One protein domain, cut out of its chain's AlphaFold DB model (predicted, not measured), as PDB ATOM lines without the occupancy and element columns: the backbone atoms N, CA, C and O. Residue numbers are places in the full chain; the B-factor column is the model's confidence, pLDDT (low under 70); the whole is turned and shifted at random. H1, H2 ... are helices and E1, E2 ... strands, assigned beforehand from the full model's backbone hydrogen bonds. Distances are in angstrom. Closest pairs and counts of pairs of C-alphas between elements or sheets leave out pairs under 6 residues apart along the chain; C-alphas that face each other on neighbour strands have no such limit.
ATOM      1  N   ILE A   2      -9.741 -11.564  20.165       72.94
ATOM      2  CA  ILE A   2      -9.254 -12.947  19.925       72.94
ATOM      3  C   ILE A   2      -9.970 -13.993  20.797       72.94
ATOM      4  O   ILE A   2     -10.403 -15.014  20.280       72.94
ATOM      5  N   ILE A   3     -10.181 -13.704  22.084       74.94
ATOM      6  CA  ILE A   3     -10.889 -14.607  23.010       74.94
ATOM      7  C   ILE A   3     -12.341 -14.859  22.582       74.94
ATOM      8  O   ILE A   3     -12.798 -15.996  22.598       74.94
ATOM      9  N   LEU A   4     -13.045 -13.818  22.127       76.50
ATOM     10  CA  LEU A   4     -14.397 -13.956  21.581       76.50
ATOM     11  C   LEU A   4     -14.407 -14.843  20.335       76.50
ATOM     12  O   LEU A   4     -15.285 -15.687  20.198       76.50
ATOM     13  N   LEU A   5     -13.413 -14.692  19.456       75.12
ATOM     14  CA  LEU A   5     -13.296 -15.514  18.249       75.12
ATOM     15  C   LEU A   5     -13.023 -16.983  18.586       75.12
ATOM     16  O   LEU A   5     -13.638 -17.863  17.989       75.12
ATOM     17  N   LEU A   6     -12.143 -17.242  19.557       73.19
ATOM     18  CA  LEU A   6     -11.840 -18.595  20.024       73.19
ATOM     19  C   LEU A   6     -13.091 -19.267  20.600       73.19
ATOM     20  O   LEU A   6     -13.467 -20.339  20.132       73.19
ATOM     21  N   LEU A   7     -13.804 -18.598  21.510       75.44
ATOM     22  CA  LEU A   7     -15.025 -19.146  22.110       75.44
ATOM     23  C   LEU A   7     -16.144 -19.366  21.079       75.44
ATOM     24  O   LEU A   7     -16.826 -20.387  21.118       75.44
ATOM     25  N   LEU A   8     -16.311 -18.458  20.111       76.31
ATOM     26  CA  LEU A   8     -17.271 -18.652  19.017       76.31
ATOM     27  C   LEU A   8     -16.927 -19.876  18.155       76.31
ATOM     28  O   LEU A   8     -17.830 -20.614  17.751       76.31
ATOM     29  N   SER A   9     -15.635 -20.104  17.900       66.44
ATOM     30  CA  SER A   9     -15.166 -21.245  17.110       66.44
ATOM     31  C   SER A   9     -15.355 -22.584  17.829       66.44
ATOM     32  O   SER A   9     -15.791 -23.550  17.204       66.44
ATOM     33  N   GLU A  10     -15.130 -22.630  19.146       68.56
ATOM     34  CA  GLU A  10     -15.364 -23.821  19.976       68.56
ATOM     35  C   GLU A  10     -16.844 -24.228  19.998       68.56
ATOM     36  O   GLU A  10     -17.172 -25.411  20.074       68.56
ATOM     37  N   ILE A  11     -17.750 -23.257  19.865       67.88
ATOM     38  CA  ILE A  11     -19.203 -23.469  19.924       67.88
ATOM     39  C   ILE A  11     -19.812 -23.742  18.525       67.88
ATOM     40  O   ILE A  11     -21.018 -23.972  18.388       67.88
ATOM     41  N   LEU A  12     -18.960 -23.859  17.495       63.66
ATOM     42  CA  LEU A  12     -19.294 -24.167  16.094       63.66
ATOM     43  C   LEU A  12     -20.095 -23.072  15.369       63.66
ATOM     44  O   LEU A  12     -20.831 -23.358  14.415       63.66
ATOM     45  N   HIS A  13     -19.940 -21.812  15.777       73.50
ATOM     46  CA  HIS A  13     -20.450 -20.690  14.997       73.50
ATOM     47  C   HIS A  13     -19.400 -20.186  14.009       73.50
ATOM     48  O   HIS A  13     -18.221 -20.049  14.327       73.50
ATOM     49  N   VAL A  14     -19.842 -19.901  12.782       69.06
ATOM     50  CA  VAL A  14     -18.972 -19.381  11.723       69.06
ATOM     51  C   VAL A  14     -19.041 -17.862  11.725       69.06
ATOM     52  O   VAL A  14     -20.130 -17.289  11.643       69.06
ATOM     53  N   ILE A  15     -17.868 -17.236  11.788       76.06
ATOM     54  CA  ILE A  15     -17.700 -15.791  11.654       76.06
ATOM     55  C   ILE A  15     -17.543 -15.459  10.175       76.06
ATOM     56  O   ILE A  15     -16.728 -16.070   9.485       76.06
ATOM     57  N   VAL A  16     -18.344 -14.510   9.695       68.75
ATOM     58  CA  VAL A  16     -18.436 -14.193   8.261       68.75
ATOM     59  C   VAL A  16     -17.636 -12.936   7.885       68.75
ATOM     60  O   VAL A  16     -17.183 -12.830   6.750       68.75
ATOM     61  N   GLY A  17     -17.391 -12.012   8.821       66.81
ATOM     62  CA  GLY A  17     -16.582 -10.814   8.570       66.81
ATOM     63  C   GLY A  17     -16.618  -9.788   9.704       66.81
ATOM     64  O   GLY A  17     -17.336  -9.985  10.688       66.81
ATOM     65  N   PHE A  18     -15.846  -8.708   9.524       76.88
ATOM     66  CA  PHE A  18     -15.808  -7.531  10.395       76.88
ATOM     67  C   PHE A  18     -15.988  -6.263   9.572       76.88
ATOM     68  O   PHE A  18     -15.273  -6.078   8.586       76.88
ATOM     69  N   TYR A  19     -16.918  -5.394   9.963       74.94
ATOM     70  CA  TYR A  19     -17.137  -4.131   9.262       74.94
ATOM     71  C   TYR A  19     -17.830  -3.107  10.160       74.94
ATOM     72  O   TYR A  19     -18.836  -3.435  10.771       74.94
ATOM     73  N   VAL A  20     -17.305  -1.884  10.230       83.12
ATOM     74  CA  VAL A  20     -18.057  -0.683  10.630       83.12
ATOM     75  C   VAL A  20     -17.453   0.486   9.867       83.12
ATOM     76  O   VAL A  20     -16.237   0.677   9.906       83.12
ATOM     77  N   SER A  21     -18.287   1.245   9.166       87.69
ATOM     78  CA  SER A  21     -17.861   2.454   8.464       87.69
ATOM     79  C   SER A  21     -18.198   3.682   9.309       87.69
ATOM     80  O   SER A  21     -19.357   3.862   9.690       87.69
ATOM     81  N   LEU A  22     -17.183   4.490   9.626       92.88
ATOM     82  CA  LEU A  22     -17.268   5.596  10.584       92.88
ATOM     83  C   LEU A  22     -16.692   6.893  10.006       92.88
ATOM     84  O   LEU A  22     -15.671   6.846   9.317       92.88
ATOM     85  N   ASP A  23     -17.264   8.035  10.397       94.31
ATOM     86  CA  ASP A  23     -16.677   9.367  10.198       94.31
ATOM     87  C   ASP A  23     -16.507  10.108  11.534       94.31
ATOM     88  O   ASP A  23     -17.451  10.645  12.112       94.31
ATOM     89  N   ASN A  24     -15.265  10.177  12.016       94.19
ATOM     90  CA  ASN A  24     -14.916  10.847  13.269       94.19
ATOM     91  C   ASN A  24     -14.480  12.314  13.102       94.19
ATOM     92  O   ASN A  24     -13.984  12.926  14.055       94.19
ATOM     93  N   SER A  25     -14.631  12.895  11.908       94.69
ATOM     94  CA  SER A  25     -14.164  14.254  11.609       94.69
ATOM     95  C   SER A  25     -14.868  15.334  12.435       94.69
ATOM     96  O   SER A  25     -14.256  16.355  12.752       94.69
ATOM     97  N   SER A  26     -16.118  15.085  12.836       93.50
ATOM     98  CA  SER A  26     -16.940  15.995  13.639       93.50
ATOM     99  C   SER A  26     -16.682  15.902  15.151       93.50
ATOM    100  O   SER A  26     -17.209  16.719  15.912       93.50
ATOM    101  N   LEU A  27     -15.880  14.933  15.612       93.88
ATOM    102  CA  LEU A  27     -15.630  14.727  17.037       93.88
ATOM    103  C   LEU A  27     -14.756  15.828  17.643       93.88
ATOM    104  O   LEU A  27     -13.718  16.211  17.098       93.88
ATOM    105  N   GLY A  28     -15.127  16.254  18.851       92.38
ATOM    106  CA  GLY A  28     -14.249  17.047  19.705       92.38
ATOM    107  C   GLY A  28     -13.029  16.246  20.176       92.38
ATOM    108  O   GLY A  28     -13.044  15.016  20.206       92.38
ATOM    109  N   GLU A  29     -11.982  16.951  20.609       92.00
ATOM    110  CA  GLU A  29     -10.705  16.348  21.024       92.00
ATOM    111  C   GLU A  29     -10.867  15.290  22.126       92.00
ATOM    112  O   GLU A  29     -10.298  14.206  22.028       92.00
ATOM    113  N   SER A  30     -11.688  15.571  23.146       90.81
ATOM    114  CA  SER A  30     -11.896  14.656  24.276       90.81
ATOM    115  C   SER A  30     -12.554  13.325  23.856       90.81
ATOM    116  O   SER A  30     -11.904  12.295  24.035       90.81
ATOM    117  N   PRO A  31     -13.748  13.297  23.219       91.81
ATOM    118  CA  PRO A  31     -14.322  12.062  22.669       91.81
ATOM    119  C   PRO A  31     -13.386  11.327  21.705       91.81
ATOM    120  O   PRO A  31     -13.257  10.109  21.784       91.81
ATOM    121  N   ARG A  32     -12.700  12.066  20.825       93.44
ATOM    122  CA  ARG A  32     -11.783  11.490  19.834       93.44
ATOM    123  C   ARG A  32     -10.567  10.823  20.478       93.44
ATOM    124  O   ARG A  32     -10.097   9.806  19.985       93.44
ATOM    125  N   SER A  33     -10.061  11.368  21.586       92.50
ATOM    126  CA  SER A  33      -8.896  10.817  22.296       92.50
ATOM    127  C   SER A  33      -9.149   9.450  22.940       92.50
ATOM    128  O   SER A  33      -8.202   8.705  23.182       92.50
ATOM    129  N   THR A  34     -10.414   9.116  23.200       91.88
ATOM    130  CA  THR A  34     -10.846   7.843  23.794       91.88
ATOM    131  C   THR A  34     -11.715   7.019  22.849       91.88
ATOM    132  O   THR A  34     -12.334   6.047  23.282       91.88
ATOM    133  N   GLU A  35     -11.773   7.401  21.572       93.69
ATOM    134  CA  GLU A  35     -12.541   6.696  20.553       93.69
ATOM    135  C   GLU A  35     -12.063   5.240  20.440       93.69
ATOM    136  O   GLU A  35     -10.880   4.991  20.169       93.69
ATOM    137  N   PRO A  36     -12.949   4.253  20.658       92.12
ATOM    138  CA  PRO A  36     -12.571   2.861  20.536       92.12
ATOM    139  C   PRO A  36     -12.481   2.463  19.063       92.12
ATOM    140  O   PRO A  36     -13.200   2.967  18.202       92.12
ATOM    141  N   ARG A  37     -11.669   1.445  18.777       90.75
ATOM    142  CA  ARG A  37     -11.791   0.712  17.516       90.75
ATOM    143  C   ARG A  37     -13.105  -0.070  17.537       90.75
ATOM    144  O   ARG A  37     -13.236  -1.015  18.314       90.75
ATOM    145  N   MET A  38     -14.058   0.316  16.693       91.12
ATOM    146  CA  MET A  38     -15.353  -0.358  16.596       91.12
ATOM    147  C   MET A  38     -15.362  -1.386  15.475       91.12
ATOM    148  O   MET A  38     -14.899  -1.126  14.367       91.12
ATOM    149  N   GLU A  39     -15.920  -2.554  15.770       90.31
ATOM    150  CA  GLU A  39     -16.068  -3.648  14.819       90.31
ATOM    151  C   GLU A  39     -17.400  -4.358  15.061       90.31
ATOM    152  O   GLU A  39     -17.767  -4.619  16.207       90.31
ATOM    153  N   GLN A  40     -18.116  -4.699  13.990       90.94
ATOM    154  CA  GLN A  40     -19.234  -5.638  14.051       90.94
ATOM    155  C   GLN A  40     -18.730  -7.029  13.717       90.94
ATOM    156  O   GLN A  40     -17.855  -7.187  12.873       90.94
ATOM    157  N   ILE A  41     -19.320  -8.039  14.346       89.25
ATOM    158  CA  ILE A  41     -19.064  -9.437  14.023       89.25
ATOM    159  C   ILE A  41     -20.338 -10.078  13.501       89.25
ATOM    160  O   ILE A  41     -21.388 -10.014  14.137       89.25
ATOM    161  N   PHE A  42     -20.238 -10.735  12.351       88.94
ATOM    162  CA  PHE A  42     -21.349 -11.492  11.786       88.94
ATOM    163  C   PHE A  42     -21.231 -12.956  12.187       88.94
ATOM    164  O   PHE A  42     -20.278 -13.634  11.795       88.94
ATOM    165  N   ILE A  43     -22.207 -13.442  12.956       89.25
ATOM    166  CA  ILE A  43     -22.240 -14.803  13.493       89.25
ATOM    167  C   ILE A  43     -23.375 -15.575  12.831       89.25
ATOM    168  O   ILE A  43     -24.540 -15.184  12.906       89.25
ATOM    169  N   ARG A  44     -23.053 -16.715  12.215       88.62
ATOM    170  CA  ARG A  44     -24.065 -17.603  11.640       88.62
ATOM    171  C   ARG A  44     -24.609 -18.585  12.682       88.62
ATOM    172  O   ARG A  44     -23.854 -19.361  13.272       88.62
ATOM    173  N   ASN A  45     -25.933 -18.638  12.820       89.94
ATOM    174  CA  ASN A  45     -26.643 -19.690  13.555       89.94
ATOM    175  C   ASN A  45     -26.637 -21.006  12.746       89.94
ATOM    176  O   ASN A  45     -27.583 -21.335  12.038       89.94
ATOM    177  N   THR A  46     -25.525 -21.739  12.800       86.38
ATOM    178  CA  THR A  46     -25.287 -22.986  12.044       86.38
ATOM    179  C   THR A  46     -26.193 -24.140  12.472       86.38
ATOM    180  O   THR A  46     -26.487 -25.021  11.667       86.38
ATOM    181  N   LYS A  47     -26.656 -24.121  13.725       87.44
ATOM    182  CA  LYS A  47     -27.515 -25.146  14.332       87.44
ATOM    183  C   LYS A  47     -29.012 -24.884  14.113       87.44
ATOM    184  O   LYS A  47     -29.823 -25.693  14.552       87.44
ATOM    185  N   ASN A  48     -29.381 -23.782  13.447       89.62
ATOM    186  CA  ASN A  48     -30.771 -23.340  13.262       89.62
ATOM    187  C   ASN A  48     -31.561 -23.289  14.582       89.62
ATOM    188  O   ASN A  48     -32.722 -23.692  14.646       89.62
ATOM    189  N   LEU A  49     -30.917 -22.823  15.655       91.12
ATOM    190  CA  LEU A  49     -31.562 -22.698  16.958       91.12
ATOM    191  C   LEU A  49     -32.689 -21.657  16.904       91.12
ATOM    192  O   LEU A  49     -32.527 -20.641  16.219       91.12
ATOM    193  N   PRO A  50     -33.790 -21.844  17.656       92.69
ATOM    194  CA  PRO A  50     -34.766 -20.785  17.871       92.69
ATOM    195  C   PRO A  50     -34.076 -19.522  18.387       92.69
ATOM    196  O   PRO A  50     -33.160 -19.617  19.206       92.69
ATOM    197  N   TRP A  51     -34.531 -18.349  17.943       91.50
ATOM    198  CA  TRP A  51     -33.824 -17.090  18.199       91.50
ATOM    199  C   TRP A  51     -33.538 -16.855  19.688       91.50
ATOM    200  O   TRP A  51     -32.422 -16.486  20.018       91.50
ATOM    201  N   LYS A  52     -34.477 -17.170  20.596       90.94
ATOM    202  CA  LYS A  52     -34.272 -17.033  22.052       90.94
ATOM    203  C   LYS A  52     -33.116 -17.885  22.574       90.94
ATOM    204  O   LYS A  52     -32.348 -17.431  23.414       90.94
ATOM    205  N   VAL A  53     -32.994 -19.115  22.076       91.94
ATOM    206  CA  VAL A  53     -31.920 -20.038  22.469       91.94
ATOM    207  C   VAL A  53     -30.589 -19.546  21.911       91.94
ATOM    208  O   VAL A  53     -29.598 -19.510  22.636       91.94
ATOM    209  N   PHE A  54     -30.579 -19.098  20.654       92.31
ATOM    210  CA  PHE A  54     -29.385 -18.524  20.038       92.31
ATOM    211  C   PHE A  54     -28.927 -17.249  20.764       92.31
ATOM    212  O   PHE A  54     -27.753 -17.104  21.081       92.31
ATOM    213  N   ASP A  55     -29.847 -16.356  21.120       93.19
ATOM    214  CA  ASP A  55     -29.543 -15.128  21.856       93.19
ATOM    215  C   ASP A  55     -29.050 -15.383  23.289       93.19
ATOM    216  O   ASP A  55     -28.257 -14.586  23.801       93.19
ATOM    217  N   ALA A  56     -29.495 -16.467  23.933       92.69
ATOM    218  CA  ALA A  56     -28.980 -16.918  25.226       92.69
ATOM    219  C   ALA A  56     -27.560 -17.505  25.100       92.69
ATOM    220  O   ALA A  56     -26.704 -17.235  25.942       92.69
ATOM    221  N   GLU A  57     -27.275 -18.236  24.016       90.75
ATOM    222  CA  GLU A  57     -25.930 -18.727  23.684       90.75
ATOM    223  C   GLU A  57     -24.970 -17.555  23.415       90.75
ATOM    224  O   GLU A  57     -23.878 -17.508  23.982       90.75
ATOM    225  N   LEU A  58     -25.400 -16.546  22.650       92.38
ATOM    226  CA  LEU A  58     -24.638 -15.310  22.428       92.38
ATOM    227  C   LEU A  58     -24.367 -14.550  23.735       92.38
ATOM    228  O   LEU A  58     -23.245 -14.089  23.961       92.38
ATOM    229  N   TYR A  59     -25.362 -14.455  24.620       93.31
ATOM    230  CA  TYR A  59     -25.181 -13.877  25.953       93.31
ATOM    231  C   TYR A  59     -24.121 -14.632  26.754       93.31
ATOM    232  O   TYR A  59     -23.167 -14.019  27.231       93.31
ATOM    233  N   ARG A  60     -24.240 -15.962  26.846       91.25
ATOM    234  CA  ARG A  60     -23.276 -16.824  27.542       91.25
ATOM    235  C   ARG A  60     -21.855 -16.593  27.025       91.25
ATOM    236  O   ARG A  60     -20.943 -16.387  27.821       91.25
ATOM    237  N   ILE A  61     -21.670 -16.577  25.705       89.69
ATOM    238  CA  ILE A  61     -20.368 -16.332  25.068       89.69
ATOM    239  C   ILE A  61     -19.817 -14.967  25.472       89.69
ATOM    240  O   ILE A  61     -18.667 -14.869  25.901       89.69
ATOM    241  N   ARG A  62     -20.636 -13.914  25.385       91.06
ATOM    242  CA  ARG A  62     -20.224 -12.570  25.795       91.06
ATOM    243  C   ARG A  62     -19.807 -12.536  27.265       91.06
ATOM    244  O   ARG A  62     -18.760 -11.975  27.564       91.06
ATOM    245  N   ARG A  63     -20.568 -13.174  28.160       89.81
ATOM    246  CA  ARG A  63     -20.246 -13.260  29.593       89.81
ATOM    247  C   ARG A  63     -18.921 -13.962  29.861       89.81
ATOM    248  O   ARG A  63     -18.133 -13.475  30.666       89.81
ATOM    249  N   LEU A  64     -18.645 -15.059  29.159       88.75
ATOM    250  CA  LEU A  64     -17.367 -15.768  29.264       88.75
ATOM    251  C   LEU A  64     -16.191 -14.896  28.811       88.75
ATOM    252  O   LEU A  64     -15.166 -14.853  29.488       88.75
ATOM    253  N   VAL A  65     -16.349 -14.158  27.710       88.75
ATOM    254  CA  VAL A  65     -15.318 -13.225  27.233       88.75
ATOM    255  C   VAL A  65     -15.113 -12.076  28.213       88.75
ATOM    256  O   VAL A  65     -13.973 -11.751  28.519       88.75
ATOM    257  N   GLU A  66     -16.190 -11.454  28.695       88.19
ATOM    258  CA  GLU A  66     -16.126 -10.352  29.664       88.19
ATOM    259  C   GLU A  66     -15.401 -10.792  30.943       88.19
ATOM    260  O   GLU A  66     -14.493 -10.099  31.402       88.19
ATOM    261  N   HIS A  67     -15.731 -11.977  31.462       87.31
ATOM    262  CA  HIS A  67     -15.066 -12.560  32.624       87.31
ATOM    263  C   HIS A  67     -13.573 -12.822  32.370       87.31
ATOM    264  O   HIS A  67     -12.733 -12.483  33.200       87.31
ATOM    265  N   GLU A  68     -13.214 -13.389  31.216       87.75
ATOM    266  CA  GLU A  68     -11.810 -13.636  30.863       87.75
ATOM    267  C   GLU A  68     -11.021 -12.325  30.695       87.75
ATOM    268  O   GLU A  68      -9.897 -12.198  31.181       87.75
ATOM    269  N   MET A  69     -11.618 -11.302  30.074       87.69
ATOM    270  CA  MET A  69     -11.017  -9.966  29.978       87.69
ATOM    271  C   MET A  69     -10.800  -9.345  31.358       87.69
ATOM    272  O   MET A  69      -9.765  -8.721  31.590       87.69
ATOM    273  N   GLN A  70     -11.739  -9.531  32.286       86.31
ATOM    274  CA  GLN A  70     -11.589  -9.074  33.664       86.31
ATOM    275  C   GLN A  70     -10.456  -9.813  34.385       86.31
ATOM    276  O   GLN A  70      -9.607  -9.161  34.990       86.31
ATOM    277  N   ALA A  71     -10.376 -11.140  34.258       87.69
ATOM    278  CA  ALA A  71      -9.301 -11.946  34.844       87.69
ATOM    279  C   ALA A  71      -7.904 -11.534  34.336       87.69
ATOM    280  O   ALA A  71      -6.922 -11.602  35.075       87.69
ATOM    281  N   GLN A  72      -7.817 -11.044  33.096       89.19
ATOM    282  CA  GLN A  72      -6.582 -10.534  32.490       89.19
ATOM    283  C   GLN A  72      -6.317  -9.039  32.764       89.19
ATOM    284  O   GLN A  72      -5.358  -8.480  32.226       89.19
ATOM    285  N   ASN A  73      -7.136  -8.366  33.585       85.19
ATOM    286  CA  ASN A  73      -7.091  -6.911  33.810       85.19
ATOM    287  C   ASN A  73      -7.187  -6.088  32.507       85.19
ATOM    288  O   ASN A  73      -6.557  -5.042  32.365       85.19
ATOM    289  N   GLN A  74      -7.962  -6.575  31.536       84.50
ATOM    290  CA  GLN A  74      -8.204  -5.947  30.230       84.50
ATOM    291  C   GLN A  74      -9.657  -5.474  30.055       84.50
ATOM    292  O   GLN A  74     -10.043  -5.087  28.954       84.50
ATOM    293  N   ALA A  75     -10.469  -5.477  31.119       77.00
ATOM    294  CA  ALA A  75     -11.890  -5.114  31.052       77.00
ATOM    295  C   ALA A  75     -12.139  -3.716  30.449       77.00
ATOM    296  O   ALA A  75     -13.062  -3.550  29.663       77.00
ATOM    297  N   GLY A  76     -11.280  -2.731  30.738       78.94
ATOM    298  CA  GLY A  76     -11.397  -1.376  30.179       78.94
ATOM    299  C   GLY A  76     -11.101  -1.265  28.676       78.94
ATOM    300  O   GLY A  76     -11.424  -0.251  28.069       78.94
ATOM    301  N   ASN A  77     -10.513  -2.297  28.062       81.50
ATOM    302  CA  ASN A  77     -10.105  -2.294  26.653       81.50
ATOM    303  C   ASN A  77     -11.102  -3.023  25.737       81.50
ATOM    304  O   ASN A  77     -10.847  -3.175  24.540       81.50
ATOM    305  N   PHE A  78     -12.207  -3.532  26.285       88.06
ATOM    306  CA  PHE A  78     -13.160  -4.346  25.541       88.06
ATOM    307  C   PHE A  78     -14.590  -4.125  26.027       88.06
ATOM    308  O   PHE A  78     -14.910  -4.363  27.188       88.06
ATOM    309  N   TYR A  79     -15.472  -3.743  25.108       91.44
ATOM    310  CA  TYR A  79     -16.889  -3.579  25.394       91.44
ATOM    311  C   TYR A  79     -17.733  -4.065  24.219       91.44
ATOM    312  O   TYR A  79     -17.447  -3.764  23.062       91.44
ATOM    313  N   VAL A  80     -18.792  -4.811  24.525       93.75
ATOM    314  CA  VAL A  80     -19.757  -5.293  23.533       93.75
ATOM    315  C   VAL A  80     -21.064  -4.531  23.717       93.75
ATOM    316  O   VAL A  80     -21.792  -4.780  24.685       93.75
ATOM    317  N   CYS A  81     -21.349  -3.609  22.789       95.25
ATOM    318  CA  CYS A  81     -22.561  -2.782  22.791       95.25
ATOM    319  C   CYS A  81     -23.832  -3.620  22.666       95.25
ATOM    320  O   CYS A  81     -24.787  -3.401  23.400       95.25
ATOM    321  N   SER A  82     -23.816  -4.594  21.759       95.50
ATOM    322  CA  SER A  82     -24.897  -5.549  21.533       95.50
ATOM    323  C   SER A  82     -24.310  -6.827  20.937       95.50
ATOM    324  O   SER A  82     -23.318  -6.772  20.211       95.50
ATOM    325  N   LEU A  83     -24.890  -7.975  21.284       94.31
ATOM    326  CA  LEU A  83     -24.603  -9.261  20.652       94.31
ATOM    327  C   LEU A  83     -25.899 -10.071  20.633       94.31
ATOM    328  O   LEU A  83     -26.214 -10.796  21.578       94.31
ATOM    329  N   SER A  84     -26.687  -9.850  19.587       94.75
ATOM    330  CA  SER A  84     -28.040 -10.377  19.434       94.75
ATOM    331  C   SER A  84     -28.326 -10.666  17.963       94.75
ATOM    332  O   SER A  84     -27.715 -10.080  17.071       94.75
ATOM    333  N   SER A  85     -29.265 -11.577  17.719       93.94
ATOM    334  CA  SER A  85     -29.861 -11.803  16.402       93.94
ATOM    335  C   SER A  85     -31.045 -10.882  16.094       93.94
ATOM    336  O   SER A  85     -31.530 -10.900  14.967       93.94
ATOM    337  N   GLN A  86     -31.523 -10.112  17.079       94.62
ATOM    338  CA  GLN A  86     -32.732  -9.290  16.973       94.62
ATOM    339  C   GLN A  86     -32.460  -7.786  17.062       94.62
ATOM    340  O   GLN A  86     -33.217  -6.990  16.512       94.62
ATOM    341  N   THR A  87     -31.400  -7.382  17.765       96.06
ATOM    342  CA  THR A  87     -31.096  -5.969  18.020       96.06
ATOM    343  C   THR A  87     -29.640  -5.635  17.723       96.06
ATOM    344  O   THR A  87     -28.742  -6.469  17.861       96.06
ATOM    345  N   ILE A  88     -29.405  -4.383  17.330       96.12
ATOM    346  CA  ILE A  88     -28.074  -3.802  17.159       96.12
ATOM    347  C   ILE A  88     -28.055  -2.390  17.747       96.12
ATOM    348  O   ILE A  88     -29.001  -1.623  17.571       96.12
ATOM    349  N   THR A  89     -26.977  -2.049  18.453       96.50
ATOM    350  CA  THR A  89     -26.833  -0.755  19.133       96.50
ATOM    351  C   THR A  89     -25.699   0.063  18.527       96.50
ATOM    352  O   THR A  89     -24.528  -0.295  18.662       96.50
ATOM    353  N   TYR A  90     -26.053   1.214  17.956       96.31
ATOM    354  CA  TYR A  90     -25.126   2.268  17.546       96.31
ATOM    355  C   TYR A  90     -25.140   3.370  18.605       96.31
ATOM    356  O   TYR A  90     -26.172   3.993  18.849       96.31
ATOM    357  N   LYS A  91     -24.012   3.580  19.288       95.81
ATOM    358  CA  LYS A  91     -23.904   4.554  20.384       95.81
ATOM    359  C   LYS A  91     -22.491   5.099  20.509       95.81
ATOM    360  O   LYS A  91     -21.541   4.459  20.076       95.81
ATOM    361  N   GLY A  92     -22.331   6.247  21.140       94.31
ATOM    362  CA  GLY A  92     -21.009   6.802  21.385       94.31
ATOM    363  C   GLY A  92     -21.076   8.102  22.154       94.31
ATOM    364  O   GLY A  92     -22.151   8.538  22.570       94.31
ATOM    365  N   GLN A  93     -19.920   8.730  22.332       93.38
ATOM    366  CA  GLN A  93     -19.835  10.053  22.935       93.38
ATOM    367  C   GLN A  93     -20.079  11.135  21.873       93.38
ATOM    368  O   GLN A  93     -19.180  11.881  21.491       93.38
ATOM    369  N   LEU A  94     -21.320  11.171  21.392       93.56
ATOM    370  CA  LEU A  94     -21.798  11.986  20.278       93.56
ATOM    371  C   LEU A  94     -22.919  12.912  20.764       93.56
ATOM    372  O   LEU A  94     -23.684  12.539  21.659       93.56
ATOM    373  N   THR A  95     -23.059  14.093  20.161       93.25
ATOM    374  CA  THR A  95     -24.332  14.823  20.246       93.25
ATOM    375  C   THR A  95     -25.395  14.092  19.417       93.25
ATOM    376  O   THR A  95     -25.042  13.344  18.500       93.25
ATOM    377  N   PRO A  96     -26.697  14.275  19.704       92.06
ATOM    378  CA  PRO A  96     -27.758  13.622  18.937       92.06
ATOM    379  C   PRO A  96     -27.657  13.852  17.421       92.06
ATOM    380  O   PRO A  96     -27.892  12.929  16.645       92.06
ATOM    381  N   GLU A  97     -27.249  15.048  17.000       92.06
ATOM    382  CA  GLU A  97     -27.102  15.428  15.591       92.06
ATOM    383  C   GLU A  97     -25.940  14.698  14.906       92.06
ATOM    384  O   GLU A  97     -26.002  14.429  13.713       92.06
ATOM    385  N   GLN A  98     -24.898  14.330  15.657       95.31
ATOM    386  CA  GLN A  98     -23.710  13.666  15.116       95.31
ATOM    387  C   GLN A  98     -23.928  12.178  14.815       95.31
ATOM    388  O   GLN A  98     -23.119  11.588  14.108       95.31
ATOM    389  N   VAL A  99     -24.975  11.542  15.353       94.94
ATOM    390  CA  VAL A  99     -25.138  10.077  15.292       94.94
ATOM    391  C   VAL A  99     -25.226   9.561  13.854       94.94
ATOM    392  O   VAL A  99     -24.543   8.595  13.516       94.94
ATOM    393  N   PHE A 100     -26.038  10.206  13.011       93.12
ATOM    394  CA  PHE A 100     -26.207   9.807  11.609       93.12
ATOM    395  C   PHE A 100     -24.959  10.081  10.773       93.12
ATOM    396  O   PHE A 100     -24.641   9.285   9.897       93.12
ATOM    397  N   ASP A 101     -24.247  11.174  11.041       94.69
ATOM    398  CA  ASP A 101     -23.024  11.521  10.313       94.69
ATOM    399  C   ASP A 101     -21.858  10.606  10.697       94.69
ATOM    400  O   ASP A 101     -21.091  10.188   9.835       94.69
ATOM    401  N   TYR A 102     -21.761  10.241  11.977       96.06
ATOM    402  CA  TYR A 102     -20.698   9.382  12.491       96.06
ATOM    403  C   TYR A 102     -20.828   7.934  12.007       96.06
ATOM    404  O   TYR A 102     -19.822   7.308  11.682       96.06
ATOM    405  N   TYR A 103     -22.048   7.388  11.950       96.00
ATOM    406  CA  TYR A 103     -22.303   6.006  11.540       96.00
ATOM    407  C   TYR A 103     -22.898   5.931  10.134       96.00
ATOM    408  O   TYR A 103     -24.115   5.976   9.962       96.00
ATOM    409  N   HIS A 104     -22.052   5.716   9.123       93.44
ATOM    410  CA  HIS A 104     -22.494   5.641   7.724       93.44
ATOM    411  C   HIS A 104     -23.538   4.550   7.455       93.44
ATOM    412  O   HIS A 104     -24.376   4.715   6.569       93.44
ATOM    413  N   ASP A 105     -23.528   3.461   8.229       93.00
ATOM    414  CA  ASP A 105     -24.544   2.408   8.135       93.00
ATOM    415  C   ASP A 105     -25.965   2.976   8.301       93.00
ATOM    416  O   ASP A 105     -26.869   2.573   7.575       93.00
ATOM    417  N   LEU A 106     -26.156   3.957   9.196       94.19
ATOM    418  CA  LEU A 106     -27.461   4.570   9.476       94.19
ATOM    419  C   LEU A 106     -27.974   5.456   8.333       94.19
ATOM    420  O   LEU A 106     -29.158   5.776   8.292       94.19
ATOM    421  N   GLN A 107     -27.100   5.850   7.405       93.56
ATOM    422  CA  GLN A 107     -27.468   6.602   6.201       93.56
ATOM    423  C   GLN A 107     -27.822   5.684   5.024       93.56
ATOM    424  O   GLN A 107     -28.288   6.154   3.988       93.56
ATOM    425  N   SER A 108     -27.567   4.379   5.148       93.50
ATOM    426  CA  SER A 108     -27.826   3.427   4.076       93.50
ATOM    427  C   SER A 108     -29.325   3.216   3.874       93.50
ATOM    428  O   SER A 108     -30.044   2.901   4.816       93.50
ATOM    429  N   GLU A 109     -29.787   3.248   2.622       94.56
ATOM    430  CA  GLU A 109     -31.168   2.878   2.262       94.56
ATOM    431  C   GLU A 109     -31.504   1.412   2.600       94.56
ATOM    432  O   GLU A 109     -32.671   1.038   2.694       94.56
ATOM    433  N   HIS A 110     -30.485   0.566   2.786       93.88
ATOM    434  CA  HIS A 110     -30.654  -0.824   3.213       93.88
ATOM    435  C   HIS A 110     -30.822  -0.970   4.730       93.88
ATOM    436  O   HIS A 110     -31.237  -2.036   5.195       93.88
ATOM    437  N   PHE A 111     -30.519   0.075   5.506       94.38
ATOM    438  CA  PHE A 111     -30.711   0.074   6.947       94.38
ATOM    439  C   PHE A 111     -32.182   0.348   7.260       94.38
ATOM    440  O   PHE A 111     -32.655   1.482   7.245       94.38
ATOM    441  N   SER A 112     -32.923  -0.720   7.535       95.06
ATOM    442  CA  SER A 112     -34.346  -0.654   7.857       95.06
ATOM    443  C   SER A 112     -34.621  -1.338   9.188       95.06
ATOM    444  O   SER A 112     -33.978  -2.322   9.552       95.06
ATOM    445  N   SER A 113     -35.580  -0.796   9.934       95.12
ATOM    446  CA  SER A 113     -36.027  -1.363  11.200       95.12
ATOM    447  C   SER A 113     -37.503  -1.058  11.413       95.12
ATOM    448  O   SER A 113     -37.994  -0.007  11.009       95.12
ATOM    449  N   HIS A 114     -38.203  -1.974  12.079       92.81
ATOM    450  CA  HIS A 114     -39.584  -1.779  12.523       92.81
ATOM    451  C   HIS A 114     -39.663  -1.079  13.895       92.81
ATOM    452  O   HIS A 114     -40.750  -0.720  14.342       92.81
ATOM    453  N   MET A 115     -38.524  -0.875  14.568       95.06
ATOM    454  CA  MET A 115     -38.440  -0.181  15.854       95.06
ATOM    455  C   MET A 115     -37.119   0.577  16.033       95.06
ATOM    456  O   MET A 115     -36.092   0.220  15.459       95.06
ATOM    457  N   ALA A 116     -37.129   1.604  16.881       95.19
ATOM    458  CA  ALA A 116     -35.926   2.324  17.280       95.19
ATOM    459  C   ALA A 116     -36.029   2.779  18.739       95.19
ATOM    460  O   ALA A 116     -37.071   3.265  19.178       95.19
ATOM    461  N   LEU A 117     -34.922   2.653  19.473       95.56
ATOM    462  CA  LEU A 117     -34.735   3.246  20.794       95.56
ATOM    463  C   LEU A 117     -33.591   4.247  20.712       95.56
ATOM    464  O   LEU A 117     -32.484   3.902  20.303       95.56
ATOM    465  N   VAL A 118     -33.857   5.485  21.117       94.50
ATOM    466  CA  VAL A 118     -32.880   6.576  21.093       94.50
ATOM    467  C   VAL A 118     -32.769   7.158  22.492       94.50
ATOM    468  O   VAL A 118     -33.763   7.283  23.207       94.50
ATOM    469  N   HIS A 119     -31.551   7.501  22.900       95.50
ATOM    470  CA  HIS A 119     -31.294   8.077  24.209       95.50
ATOM    471  C   HIS A 119     -30.196   9.136  24.131       95.50
ATOM    472  O   HIS A 119     -29.130   8.895  23.574       95.50
ATOM    473  N   SER A 120     -30.431  10.280  24.773       92.81
ATOM    474  CA  SER A 120     -29.414  11.305  25.010       92.81
ATOM    475  C   SER A 120     -29.143  11.408  26.507       92.81
ATOM    476  O   SER A 120     -30.072  11.515  27.308       92.81
ATOM    477  N   ARG A 121     -27.869  11.319  26.900       88.69
ATOM    478  CA  ARG A 121     -27.450  11.268  28.307       88.69
ATOM    479  C   ARG A 121     -26.885  12.610  28.751       88.69
ATOM    480  O   ARG A 121     -25.953  13.120  28.139       88.69
ATOM    481  N   PHE A 122     -27.348  13.094  29.899       84.31
ATOM    482  CA  PHE A 122     -26.664  14.143  30.648       84.31
ATOM    483  C   PHE A 122     -25.810  13.507  31.750       84.31
ATOM    484  O   PHE A 122     -26.305  12.677  32.511       84.31
ATOM    485  N   SER A 123     -24.525  13.857  31.825       78.69
ATOM    486  CA  SER A 123     -23.603  13.310  32.826       78.69
ATOM    487  C   SER A 123     -23.118  14.387  33.783       78.69
ATOM    488  O   SER A 123     -22.813  15.499  33.367       78.69
ATOM    489  N   THR A 124     -22.971  14.033  35.057       73.25
ATOM    490  CA  THR A 124     -22.295  14.864  36.064       73.25
ATOM    491  C   THR A 124     -20.770  14.725  36.018       73.25
ATOM    492  O   THR A 124     -20.072  15.472  36.700       73.25
ATOM    493  N   ASN A 125     -20.234  13.789  35.219       71.75
ATOM    494  CA  ASN A 125     -18.795  13.638  34.996       71.75
ATOM    495  C   ASN A 125     -18.343  14.309  33.688       71.75
ATOM    496  O   ASN A 125     -19.073  14.343  32.701       71.75
ATOM    497  N   THR A 126     -17.107  14.803  33.676       69.81
ATOM    498  CA  THR A 126     -16.447  15.348  32.475       69.81
ATOM    499  C   THR A 126     -15.514  14.340  31.803       69.81
ATOM    500  O   THR A 126     -14.980  14.620  30.731       69.81
ATOM    501  N   PHE A 127     -15.306  13.168  32.417       76.94
ATOM    502  CA  PHE A 127     -14.455  12.121  31.858       76.94
ATOM    503  C   PHE A 127     -15.169  11.395  30.712       76.94
ATOM    504  O   PHE A 127     -16.269  10.869  30.930       76.94
ATOM    505  N   PRO A 128     -14.556  11.354  29.515       74.56
ATOM    506  CA  PRO A 128     -15.132  10.694  28.354       74.56
ATOM    507  C   PRO A 128     -15.273   9.185  28.598       74.56
ATOM    508  O   PRO A 128     -14.378   8.555  29.154       74.56
ATOM    509  N   SER A 129     -16.407   8.611  28.200       86.56
ATOM    510  CA  SER A 129     -16.685   7.173  28.317       86.56
ATOM    511  C   SER A 129     -17.714   6.780  27.262       86.56
ATOM    512  O   SER A 129     -18.894   7.135  27.354       86.56
ATOM    513  N   TRP A 130     -17.243   6.077  26.236       92.56
ATOM    514  CA  TRP A 130     -18.050   5.655  25.092       92.56
ATOM    515  C   TRP A 130     -19.017   4.535  25.482       92.56
ATOM    516  O   TRP A 130     -20.181   4.534  25.084       92.56
ATOM    517  N   GLU A 131     -18.562   3.610  26.322       91.00
ATOM    518  CA  GLU A 131     -19.322   2.453  26.784       91.00
ATOM    519  C   GLU A 131     -20.531   2.827  27.656       91.00
ATOM    520  O   GLU A 131     -21.539   2.117  27.637       91.00
TER     521      GLU A 131
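This is residues 2 to 131 of the 477 residues of a protein of archaeon (UniProt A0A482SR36). A long helix, H3, lies at one end together with the short helix H1 and a two-strand ribbon, E1 and E2; three very short helices, H2, H4 and H5, lie toward the other end, and long stretches of chain without named elements run between and around these parts. H1 packs on residues 61 to 68 of H3, residues 19 to 40 run out from the ribbon to H2 and back, and residues 107 to 112, of which 107 belongs to H5, stick out. The printed part has 130 residues with five named helices and two named strands, in the order H1 E1 H2 E2 H3 H4 H5; the sheet, order E1 - E2, is antiparallel. The class is mostly helix, though only 53 residues, under half, are in named elements. The whole is compact, with a radius of gyration of the C-alphas of 16.2 A and spans of 43 by 40 by 24 A.

H1, residues 2 to 10, touches H3, residues 51 to 71, with residues 61 to 68 of H3 alone. Their closest C-alphas, those of Leu 4 and Val 65, are 5.8 A apart, and the helices run opposite ways at a steep tilt of 42 degrees. E1, residues 14 to 18, comes nearest to H1 where the C-alphas of Leu 8 and Val 14 are 7.5 A apart. E1 and E2, residues 41 to 44, are antiparallel neighbours at 155 degrees; N 16 and O 42, at 3.0 A, and N 44 and O 14, at 3.0 A, are within hydrogen-bond range. H3 is apart from E1. H2, residues 29 to 33, touches no helix. H4, residues 98 to 102, and H5, residues 104 to 107, touch only at the corner by their link, and only just, with 3 pairs of C-alphas within 8 A; the closest are those of Phe 100 and Leu 106, 5.8 A apart. In H1, H2, H3 and H4 every O i to N i+4 pair is within hydrogen-bond range; H5 is too short for such a pair.

H1 begins at C-alpha 2, (-9.254, -12.947, 19.925), and is 12.5 A long. E1 is 12.3 A long, H2 6.0 A and E2 9.9 A. H3 is 30.1 A long, from C-alpha 51 at (-33.824, -17.090, 18.199) to C-alpha 71 at (-9.301, -11.946, 34.844). H4 is 5.9 A long, and H5, 5.3 A, ends at C-alpha 107, (-27.468, 6.602, 6.201).

The C-alphas farthest apart, those of Lys 47 and Thr 124, are 45.8 A apart. The printed part has no cut. The link from H3 to H4, residues 72 to 97, is long, and residues 108 to 131 hold no named element. The mean pLDDT of the printed part is 88.1; residues 9 to 12, 14, 16 to 17 and 126 are under 70.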